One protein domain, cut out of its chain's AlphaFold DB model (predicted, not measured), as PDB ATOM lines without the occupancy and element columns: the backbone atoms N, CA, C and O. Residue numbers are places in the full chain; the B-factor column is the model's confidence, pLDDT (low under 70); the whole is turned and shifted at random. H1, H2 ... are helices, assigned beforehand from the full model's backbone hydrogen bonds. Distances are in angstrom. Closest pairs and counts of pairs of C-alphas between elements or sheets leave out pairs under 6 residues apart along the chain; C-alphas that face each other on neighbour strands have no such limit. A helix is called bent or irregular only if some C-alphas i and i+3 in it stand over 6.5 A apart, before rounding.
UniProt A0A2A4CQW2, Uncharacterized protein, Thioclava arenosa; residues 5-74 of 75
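Overview. This is residues 5 to 74 of the 75 residues of an uncharacterized protein of Thioclava arenosa (UniProt A0A2A4CQW2). The model is a long, lopsided U of helices: H1, H2 and H3 follow one another along one leg, the chain turns at H4, and H5 folds back to pack on H2, with the short H6 at its end. Residues 5 to 17 of H1 stick out as an arm that makes much of the length. The printed part has 70 residues with six named helices, H1 to H6 in order, and no named strand; its class is all helix. The whole is loose, with a radius of gyration of the C-alphas of 15.4 A and spans of 52 by 19 by 18 A.

Arrangement. The longest helix, H1, residues 5 to 19, touches no helix. It is close to but not clearly touching H2, residues 22 to 27, at a steep tilt of 67 degrees; their closest C-alphas, those of Arg 18 and Ala 24, are 7.3 A apart. H2 touches H5, residues 57 to 68, at a steep tilt of 65 degrees, opposite ways; H5 touches H2 with residues 62 to 67 alone, and the closest C-alphas of the two are those of Gly 27 and Lys 63, 4.8 A apart. H3, residues 29 to 41, is about perpendicular to H2, at 87 degrees, and close but not clearly touching, with the C-alphas of Arg 25 and Phe 31 closest at 6.3 A. H3 is also close to but not clearly touching H5, at a shallow tilt of 23 degrees, opposite ways; the closest C-alphas, of Glu 32 and Leu 59, are 7.7 A apart. H4, residues 46 to 50, and H5 touch only at the corner, the closest C-alphas being those of Phe 50 and Gly 57, 4.5 A. H6, residues 70 to 74, meets H5 only through their link and is apart from H2. Each O i to N i+4 pair is within hydrogen-bond range in H1, H3, H4 and H5; in H2 it is 0 of 2, with 2 of 3 O i to N i+3 pairs, and in H6 0 of 1, with 2 of 2.

Along the chain. H1 begins at C-alpha 5, (-66.354, 267.372, -2.649), and is 21.0 A long. H2 measures 10.7 A; it is neither bent nor irregular, but only just: C-alphas 24 and 27 are 6.3 A apart. H3 is 18.4 A long and ends at C-alpha 41, (-19.544, 271.343, 15.171). H4 is 5.6 A, H5 16.4 A and H6 7.7 A long, and H6 ends at C-alpha 74, (-51.776, 279.021, 16.065).

Size, cuts and confidence. The two C-alphas farthest apart, of Arg 5 and Asn 43, are 52.6 A apart. Without residues 5 to 17 the body spans 33 by 18 by 17 A. The printed part has no cut and no long link. Mean pLDDT of the printed part is 84.4; residue 24 and residues 69 to 74 are under 70.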
ATOM      1  N   ARG A   5     -67.497 267.085  -1.762       90.25
ATOM      2  CA  ARG A   5     -66.354 267.372  -2.649       90.25
ATOM      3  C   ARG A   5     -65.504 268.546  -2.159       90.25
ATOM      4  O   ARG A   5     -64.281 268.485  -2.258       90.25
ATOM      5  N   GLN A   6     -66.128 269.602  -1.634       87.50
ATOM      6  CA  GLN A   6     -65.402 270.740  -1.061       87.50
ATOM      7  C   GLN A   6     -64.630 270.330   0.194       87.50
ATOM      8  O   GLN A   6     -63.469 270.707   0.322       87.50
ATOM      9  N   LEU A   7     -65.227 269.501   1.055       90.12
ATOM     10  CA  LEU A   7     -64.556 268.971   2.244       90.12
ATOM     11  C   LEU A   7     -63.352 268.094   1.879       90.12
ATOM     12  O   LEU A   7     -62.270 268.285   2.426       90.12
ATOM     13  N   LEU A   8     -63.496 267.188   0.905       92.25
ATOM     14  CA  LEU A   8     -62.389 266.343   0.438       92.25
ATOM     15  C   LEU A   8     -61.245 267.167  -0.165       92.25
ATOM     16  O   LEU A   8     -60.073 266.901   0.105       92.25
ATOM     17  N   ARG A   9     -61.571 268.194  -0.959       91.00
ATOM     18  CA  ARG A   9     -60.567 269.102  -1.525       91.00
ATOM     19  C   ARG A   9     -59.843 269.884  -0.428       91.00
ATOM     20  O   ARG A   9     -58.621 269.959  -0.463       91.00
ATOM     21  N   GLN A  10     -60.573 270.416   0.551       85.38
ATOM     22  CA  GLN A  10     -59.982 271.110   1.698       85.38
ATOM     23  C   GLN A  10     -59.081 270.188   2.521       85.38
ATOM     24  O   GLN A  10     -57.963 270.575   2.849       85.38
ATOM     25  N   ALA A  11     -59.518 268.957   2.796       85.44
ATOM     26  CA  ALA A  11     -58.713 267.971   3.508       85.44
ATOM     27  C   ALA A  11     -57.399 267.671   2.769       85.44
ATOM     28  O   ALA A  11     -56.341 267.617   3.392       85.44
ATOM     29  N   ARG A  12     -57.446 267.548   1.435       87.25
ATOM     30  CA  ARG A  12     -56.251 267.342   0.609       87.25
ATOM     31  C   ARG A  12     -55.309 268.543   0.650       87.25
ATOM     32  O   ARG A  12     -54.136 268.366   0.934       87.25
ATOM     33  N   THR A  13     -55.825 269.760   0.482       84.19
ATOM     34  CA  THR A  13     -55.014 270.986   0.584       84.19
ATOM     35  C   THR A  13     -54.371 271.144   1.964       84.19
ATOM     36  O   THR A  13     -53.215 271.543   2.061       84.19
ATOM     37  N   LEU A  14     -55.088 270.811   3.040       80.88
ATOM     38  CA  LEU A  14     -54.541 270.849   4.398       80.88
ATOM     39  C   LEU A  14     -53.472 269.776   4.622       80.88
ATOM     40  O   LEU A  14     -52.484 270.047   5.301       80.88
ATOM     41  N   LYS A  15     -53.648 268.584   4.043       81.12
ATOM     42  CA  LYS A  15     -52.641 267.520   4.061       81.12
ATOM     43  C   LYS A  15     -51.383 267.937   3.297       81.12
ATOM     44  O   LYS A  15     -50.294 267.826   3.842       81.12
ATOM     45  N   ASP A  16     -51.530 268.484   2.095       80.62
ATOM     46  CA  ASP A  16     -50.395 268.917   1.277       80.62
ATOM     47  C   ASP A  16     -49.645 270.079   1.950       80.62
ATOM     48  O   ASP A  16     -48.420 270.080   2.015       80.62
ATOM     49  N   ALA A  17     -50.362 271.051   2.524       76.50
ATOM     50  CA  ALA A  17     -49.745 272.138   3.285       76.50
ATOM     51  C   ALA A  17     -49.038 271.642   4.560       76.50
ATOM     52  O   ALA A  17     -48.033 272.221   4.962       76.50
ATOM     53  N   ARG A  18     -49.552 270.579   5.193       70.81
ATOM     54  CA  ARG A  18     -48.916 269.921   6.343       70.81
ATOM     55  C   ARG A  18     -47.618 269.241   5.930       70.81
ATOM     56  O   ARG A  18     -46.599 269.466   6.571       70.81
ATOM     57  N   ASP A  19     -47.675 268.422   4.887       73.25
ATOM     58  CA  ASP A  19     -46.545 267.601   4.452       73.25
ATOM     59  C   ASP A  19     -45.387 268.482   3.927       73.25
ATOM     60  O   ASP A  19     -44.230 268.091   4.023       73.25
ATOM     61  N   ASN A  20     -45.682 269.706   3.465       75.38
ATOM     62  CA  ASN A  20     -44.690 270.681   2.993       75.38
ATOM     63  C   ASN A  20     -44.350 271.794   4.010       75.38
ATOM     64  O   ASN A  20     -43.666 272.756   3.657       75.38
ATOM     65  N   HIS A  21     -44.835 271.727   5.255       75.25
ATOM     66  CA  HIS A  21     -44.533 272.757   6.254       75.25
ATOM     67  C   HIS A  21     -43.059 272.663   6.703       75.25
ATOM     68  O   HIS A  21     -42.603 271.557   6.984       75.25
ATOM     69  N   PRO A  22     -42.311 273.773   6.879       72.00
ATOM     70  CA  PRO A  22     -40.886 273.728   7.249       72.00
ATOM     71  C   PRO A  22     -40.571 272.899   8.507       72.00
ATOM     72  O   PRO A  22     -39.550 272.222   8.570       72.00
ATOM     73  N   ILE A  23     -41.480 272.904   9.489       71.31
ATOM     74  CA  ILE A  23     -41.357 272.150  10.755       71.31
ATOM     75  C   ILE A  23     -41.523 270.631  10.552       71.31
ATOM     76  O   ILE A  23     -41.022 269.853  11.359       71.31
ATOM     77  N   ALA A  24     -42.152 270.176   9.458       66.62
ATOM     78  CA  ALA A  24     -42.245 268.747   9.138       66.62
ATOM     79  C   ALA A  24     -40.857 268.104   8.955       66.62
ATOM     80  O   ALA A  24     -40.695 266.909   9.200       66.62
ATOM     81  N   ARG A  25     -39.837 268.910   8.613       75.12
ATOM     82  CA  ARG A  25     -38.443 268.470   8.512       75.12
ATOM     83  C   ARG A  25     -37.864 268.009   9.854       75.12
ATOM     84  O   ARG A  25     -37.015 267.135   9.855       75.12
ATOM     85  N   PHE A  26     -38.341 268.509  10.997       80.12
ATOM     86  CA  PHE A  26     -37.741 268.211  12.310       80.12
ATOM     87  C   PHE A  26     -37.886 266.754  12.781       80.12
ATOM     88  O   PHE A  26     -37.269 266.356  13.767       80.12
ATOM     89  N   GLY A  27     -38.724 265.959  12.113       75.00
ATOM     90  CA  GLY A  27     -38.923 264.544  12.424       75.00
ATOM     91  C   GLY A  27     -38.231 263.577  11.463       75.00
ATOM     92  O   GLY A  27     -38.452 262.376  11.601       75.00
ATOM     93  N   THR A  28     -37.472 264.058  10.470       85.06
ATOM     94  CA  THR A  28     -36.881 263.182   9.445       85.06
ATOM     95  C   THR A  28     -35.482 262.693   9.836       85.06
ATOM     96  O   THR A  28     -34.765 263.408  10.541       85.06
ATOM     97  N   PRO A  29     -35.050 261.506   9.366       88.25
ATOM     98  CA  PRO A  29     -33.701 260.998   9.627       88.25
ATOM     99  C   PRO A  29     -32.588 261.951   9.174       88.25
ATOM    100  O   PRO A  29     -31.565 262.066   9.845       88.25
ATOM    101  N   GLU A  30     -32.794 262.661   8.063       89.56
ATOM    102  CA  GLU A  30     -31.826 263.615   7.513       89.56
ATOM    103  C   GLU A  30     -31.649 264.813   8.447       89.56
ATOM    104  O   GLU A  30     -30.526 265.211   8.742       89.56
ATOM    105  N   PHE A  31     -32.749 265.348   8.984       90.00
ATOM    106  CA  PHE A  31     -32.683 266.411   9.983       90.00
ATOM    107  C   PHE A  31     -31.974 265.957  11.255       90.00
ATOM    108  O   PHE A  31     -31.194 266.717  11.817       90.00
ATOM    109  N   GLU A  32     -32.229 264.734  11.724       91.00
ATOM    110  CA  GLU A  32     -31.545 264.219  12.909       91.00
ATOM    111  C   GLU A  32     -30.031 264.128  12.707       91.00
ATOM    112  O   GLU A  32     -29.280 264.456  13.626       91.00
ATOM    113  N   ALA A  33     -29.588 263.697  11.522       91.75
ATOM    114  CA  ALA A  33     -28.174 263.646  11.171       91.75
ATOM    115  C   ALA A  33     -27.559 265.054  11.143       91.75
ATOM    116  O   ALA A  33     -26.599 265.308  11.869       91.75
ATOM    117  N   GLU A  34     -28.175 265.993  10.417       91.88
ATOM    118  CA  GLU A  34     -27.732 267.395  10.353       91.88
ATOM    119  C   GLU A  34     -27.705 268.060  11.741       91.88
ATOM    120  O   GLU A  34     -26.781 268.800  12.082       91.88
ATOM    121  N   PHE A  35     -28.713 267.789  12.576       91.94
ATOM    122  CA  PHE A  35     -28.792 268.318  13.933       91.94
ATOM    123  C   PHE A  35     -27.662 267.764  14.808       91.94
ATOM    124  O   PHE A  35     -27.047 268.520  15.560       91.94
ATOM    125  N   ARG A  36     -27.342 266.468  14.689       93.25
ATOM    126  CA  ARG A  36     -26.213 265.858  15.409       93.25
ATOM    127  C   ARG A  36     -24.877 266.457  14.988       93.25
ATOM    128  O   ARG A  36     -24.104 266.843  15.860       93.25
ATOM    129  N   GLU A  37     -24.646 266.595  13.685       94.56
ATOM    130  CA  GLU A  37     -23.441 267.233  13.148       94.56
ATOM    131  C   GLU A  37     -23.303 268.679  13.638       94.56
ATOM    132  O   GLU A  37     -22.231 269.089  14.072       94.56
ATOM    133  N   SER A  38     -24.400 269.443  13.647       93.19
ATOM    134  CA  SER A  38     -24.410 270.826  14.131       93.19
ATOM    135  C   SER A  38     -24.080 270.936  15.624       93.19
ATOM    136  O   SER A  38     -23.310 271.810  16.022       93.19
ATOM    137  N   VAL A  39     -24.617 270.043  16.458       94.56
ATOM    138  CA  VAL A  39     -24.309 270.000  17.898       94.56
ATOM    139  C   VAL A  39     -22.822 269.753  18.135       94.56
ATOM    140  O   VAL A  39     -22.215 270.435  18.962       94.56
ATOM    141  N   GLU A  40     -22.227 268.827  17.384       93.44
ATOM    142  CA  GLU A  40     -20.798 268.520  17.472       93.44
ATOM    143  C   GLU A  40     -19.934 269.670  16.939       93.44
ATOM    144  O   GLU A  40     -18.996 270.091  17.613       93.44
ATOM    145  N   ALA A  41     -20.285 270.244  15.787       96.12
ATOM    146  CA  ALA A  41     -19.544 271.343  15.171       96.12
ATOM    147  C   ALA A  41     -19.527 272.620  16.028       96.12
ATOM    148  O   ALA A  41     -18.556 273.377  15.999       96.12
ATOM    149  N   ASN A  42     -20.594 272.863  16.792       94.81
ATOM    150  CA  ASN A  42     -20.739 274.052  17.632       94.81
ATOM    151  C   ASN A  42     -20.369 273.812  19.105       94.81
ATOM    152  O   ASN A  42     -20.554 274.715  19.919       94.81
ATOM    153  N   ASN A  43     -19.846 272.630  19.462       94.69
ATOM    154  CA  ASN A  43     -19.534 272.244  20.845       94.69
ATOM    155  C   ASN A  43     -20.707 272.477  21.818       94.69
ATOM    156  O   ASN A  43     -20.512 272.951  22.940       94.69
ATOM    157  N   LEU A  44     -21.934 272.175  21.387       94.38
ATOM    158  CA  LEU A  44     -23.111 272.289  22.247       94.38
ATOM    159  C   LEU A  44     -23.162 271.125  23.242       94.38
ATOM    160  O   LEU A  44     -22.711 270.013  22.949       94.38
ATOM    161  N   ASP A  45     -23.749 271.369  24.414       95.88
ATOM    162  CA  ASP A  45     -23.891 270.336  25.435       95.88
ATOM    163  C   ASP A  45     -24.791 269.191  24.939       95.88
ATOM    164  O   ASP A  45     -25.960 269.375  24.588       95.88
ATOM    165  N   ARG A  46     -24.234 267.977  24.895       93.00
ATOM    166  CA  ARG A  46     -24.929 266.797  24.363       93.00
ATOM    167  C   ARG A  46     -26.109 266.378  25.239       93.00
ATOM    168  O   ARG A  46     -27.083 265.848  24.708       93.00
ATOM    169  N   THR A  47     -26.028 266.606  26.547       93.94
ATOM    170  CA  THR A  47     -27.092 266.277  27.501       93.94
ATOM    171  C   THR A  47     -28.282 267.203  27.293       93.94
ATOM    172  O   THR A  47     -29.412 266.725  27.211       93.94
ATOM    173  N   ASP A  48     -28.056 268.496  27.083       94.00
ATOM    174  CA  ASP A  48     -29.134 269.443  26.782       94.00
ATOM    175  C   ASP A  48     -29.754 269.183  25.401       94.00
ATOM    176  O   ASP A  48     -30.977 269.242  25.222       94.00
ATOM    177  N   MET A  49     -28.927 268.863  24.402       95.38
ATOM    178  CA  MET A  49     -29.391 268.709  23.020       95.38
ATOM    179  C   MET A  49     -30.059 267.355  22.749       95.38
ATOM    180  O   MET A  49     -31.025 267.303  21.982       95.38
ATOM    181  N   PHE A  50     -29.597 266.275  23.389       94.38
ATOM    182  CA  PHE A  50     -30.079 264.908  23.147       94.38
ATOM    183  C   PHE A  50     -30.615 264.185  24.388       94.38
ATOM    184  O   PHE A  50     -31.123 263.072  24.259       94.38
ATOM    185  N   GLY A  51     -30.518 264.756  25.587       92.94
ATOM    186  CA  GLY A  51     -30.785 264.056  26.846       92.94
ATOM    187  C   GLY A  51     -29.704 263.030  27.204       92.94
ATOM    188  O   GLY A  51     -28.922 262.602  26.357       92.94
ATOM    189  N   GLU A  52     -29.718 262.564  28.454       91.75
ATOM    190  CA  GLU A  52     -28.738 261.594  28.983       91.75
ATOM    191  C   GLU A  52     -28.644 260.304  28.145       91.75
ATOM    192  O   GLU A  52     -27.569 259.735  27.981       91.75
ATOM    193  N   ASN A  53     -29.765 259.878  27.551       90.25
ATOM    194  CA  ASN A  53     -29.874 258.637  26.776       90.25
ATOM    195  C   ASN A  53     -29.961 258.861  25.255       90.25
ATOM    196  O   ASN A  53     -30.306 257.940  24.516       90.25
ATOM    197  N   GLY A  54     -29.740 260.085  24.766       85.69
ATOM    198  CA  GLY A  54     -29.779 260.397  23.331       85.69
ATOM    199  C   GLY A  54     -31.177 260.497  22.695       85.69
ATOM    200  O   GLY A  54     -31.272 260.695  21.482       85.69
ATOM    201  N   ASN A  55     -32.241 260.366  23.498       85.19
ATOM    202  CA  ASN A  55     -33.657 260.407  23.095       85.19
ATOM    203  C   ASN A  55     -34.469 261.525  23.789       85.19
ATOM    204  O   ASN A  55     -35.699 261.506  23.768       85.19
ATOM    205  N   GLY A  56     -33.794 262.466  24.444       90.00
ATOM    206  CA  GLY A  56     -34.366 263.597  25.171       90.00
ATOM    207  C   GLY A  56     -33.908 264.950  24.620       90.00
ATOM    208  O   GLY A  56     -33.586 265.085  23.438       90.00
ATOM    209  N   GLY A  57     -33.898 265.956  25.494       93.56
ATOM    210  CA  GLY A  57     -33.372 267.284  25.186       93.56
ATOM    211  C   GLY A  57     -34.132 268.028  24.084       93.56
ATOM    212  O   GLY A  57     -35.319 267.794  23.823       93.56
ATOM    213  N   VAL A  58     -33.418 268.938  23.424       92.38
ATOM    214  CA  VAL A  58     -33.938 269.755  22.316       92.38
ATOM    215  C   VAL A  58     -34.420 268.889  21.150       92.38
ATOM    216  O   VAL A  58     -35.502 269.142  20.615       92.38
ATOM    217  N   LEU A  59     -33.687 267.830  20.792       91.94
ATOM    218  CA  LEU A  59     -34.066 266.945  19.691       91.94
ATOM    219  C   LEU A  59     -35.446 266.307  19.919       91.94
ATOM    220  O   LEU A  59     -36.286 266.292  19.017       91.94
ATOM    221  N   ALA A  60     -35.715 265.822  21.134       91.12
ATOM    222  CA  ALA A  60     -37.014 265.245  21.471       91.12
ATOM    223  C   ALA A  60     -38.148 266.279  21.397       91.12
ATOM    224  O   ALA A  60     -39.244 265.955  20.935       91.12
ATOM    225  N   CYS A  61     -37.889 267.526  21.804       89.00
ATOM    226  CA  CYS A  61     -38.855 268.616  21.698       89.00
ATOM    227  C   CYS A  61     -39.205 268.924  20.234       89.00
ATOM    228  O   CYS A  61     -40.383 268.993  19.884       89.00
ATOM    229  N   LEU A  62     -38.201 269.023  19.359       87.69
ATOM    230  CA  LEU A  62     -38.391 269.307  17.933       87.69
ATOM    231  C   LEU A  62     -39.154 268.182  17.216       87.69
ATOM    232  O   LEU A  62     -40.111 268.453  16.486       87.69
ATOM    233  N   LYS A  63     -38.818 266.917  17.501       86.75
ATOM    234  CA  LYS A  63     -39.571 265.754  17.001       86.75
ATOM    235  C   LYS A  63     -41.010 265.743  17.497       86.75
ATOM    236  O   LYS A  63     -41.938 265.463  16.738       86.75
ATOM    237  N   ARG A  64     -41.213 266.045  18.782       85.94
ATOM    238  CA  ARG A  64     -42.551 266.121  19.367       85.94
ATOM    239  C   ARG A  64     -43.359 267.238  18.725       85.94
ATOM    240  O   ARG A  64     -44.523 267.019  18.427       85.94
ATOM    241  N   TRP A  65     -42.754 268.390  18.461       80.94
ATOM    242  CA  TRP A  65     -43.424 269.479  17.764       80.94
ATOM    243  C   TRP A  65     -43.886 269.035  16.374       80.94
ATOM    244  O   TRP A  65     -45.058 269.220  16.052       80.94
ATOM    245  N   ALA A  66     -43.015 268.364  15.608       81.31
ATOM    246  CA  ALA A  66     -43.351 267.769  14.312       81.31
ATOM    247  C   ALA A  66     -44.515 266.762  14.392       81.31
ATOM    248  O   ALA A  66     -45.373 266.735  13.513       81.31
ATOM    249  N   ARG A  67     -44.571 265.945  15.449       78.50
ATOM    250  CA  ARG A  67     -45.605 264.913  15.617       78.50
ATOM    251  C   ARG A  67     -46.937 265.457  16.133       78.50
ATOM    252  O   ARG A  67     -47.988 265.052  15.647       78.50
ATOM    253  N   ASP A  68     -46.890 266.332  17.131       78.19
ATOM    254  CA  ASP A  68     -48.066 266.810  17.864       78.19
ATOM    255  C   ASP A  68     -48.762 267.977  17.126       78.19
ATOM    256  O   ASP A  68     -49.763 268.503  17.607       78.19
ATOM    257  N   GLU A  69     -48.246 268.384  15.957       67.12
ATOM    258  CA  GLU A  69     -48.830 269.400  15.071       67.12
ATOM    259  C   GLU A  69     -49.187 270.709  15.805       67.12
ATOM    260  O   GLU A  69     -50.153 271.383  15.448       67.12
ATOM    261  N   VAL A  70     -48.411 271.090  16.832       60.53
ATOM    262  CA  VAL A  70     -48.719 272.207  17.756       60.53
ATOM    263  C   VAL A  70     -48.948 273.538  17.012       60.53
ATOM    264  O   VAL A  70     -49.669 274.408  17.492       60.53
ATOM    265  N   TRP A  71     -48.427 273.683  15.788       59.72
ATOM    266  CA  TRP A  71     -48.687 274.825  14.896       59.72
ATOM    267  C   TRP A  71     -50.140 274.944  14.404       59.72
ATOM    268  O   TRP A  71     -50.545 276.015  13.964       59.72
ATOM    269  N   ARG A  72     -50.951 273.880  14.460       56.81
ATOM    270  CA  ARG A  72     -52.383 273.944  14.116       56.81
ATOM    271  C   ARG A  72     -53.191 274.777  15.108       56.81
ATOM    272  O   ARG A  72     -54.232 275.289  14.722       56.81
ATOM    273  N   LEU A  73     -52.708 274.923  16.344       56.25
ATOM    274  CA  LEU A  73     -53.346 275.738  17.385       56.25
ATOM    275  C   LEU A  73     -53.081 277.244  17.219       56.25
ATOM    276  O   LEU A  73     -53.688 278.042  17.920       56.25
ATOM    277  N   TRP A  74     -52.181 277.630  16.309       54.41
ATOM    278  CA  TRP A  74     -51.776 279.021  16.065       54.41
ATOM    279  C   TRP A  74     -52.449 279.625  14.815       54.41
ATOM    280  O   TRP A  74     -51.935 280.588  14.247       54.41
TER     281      TRP A  74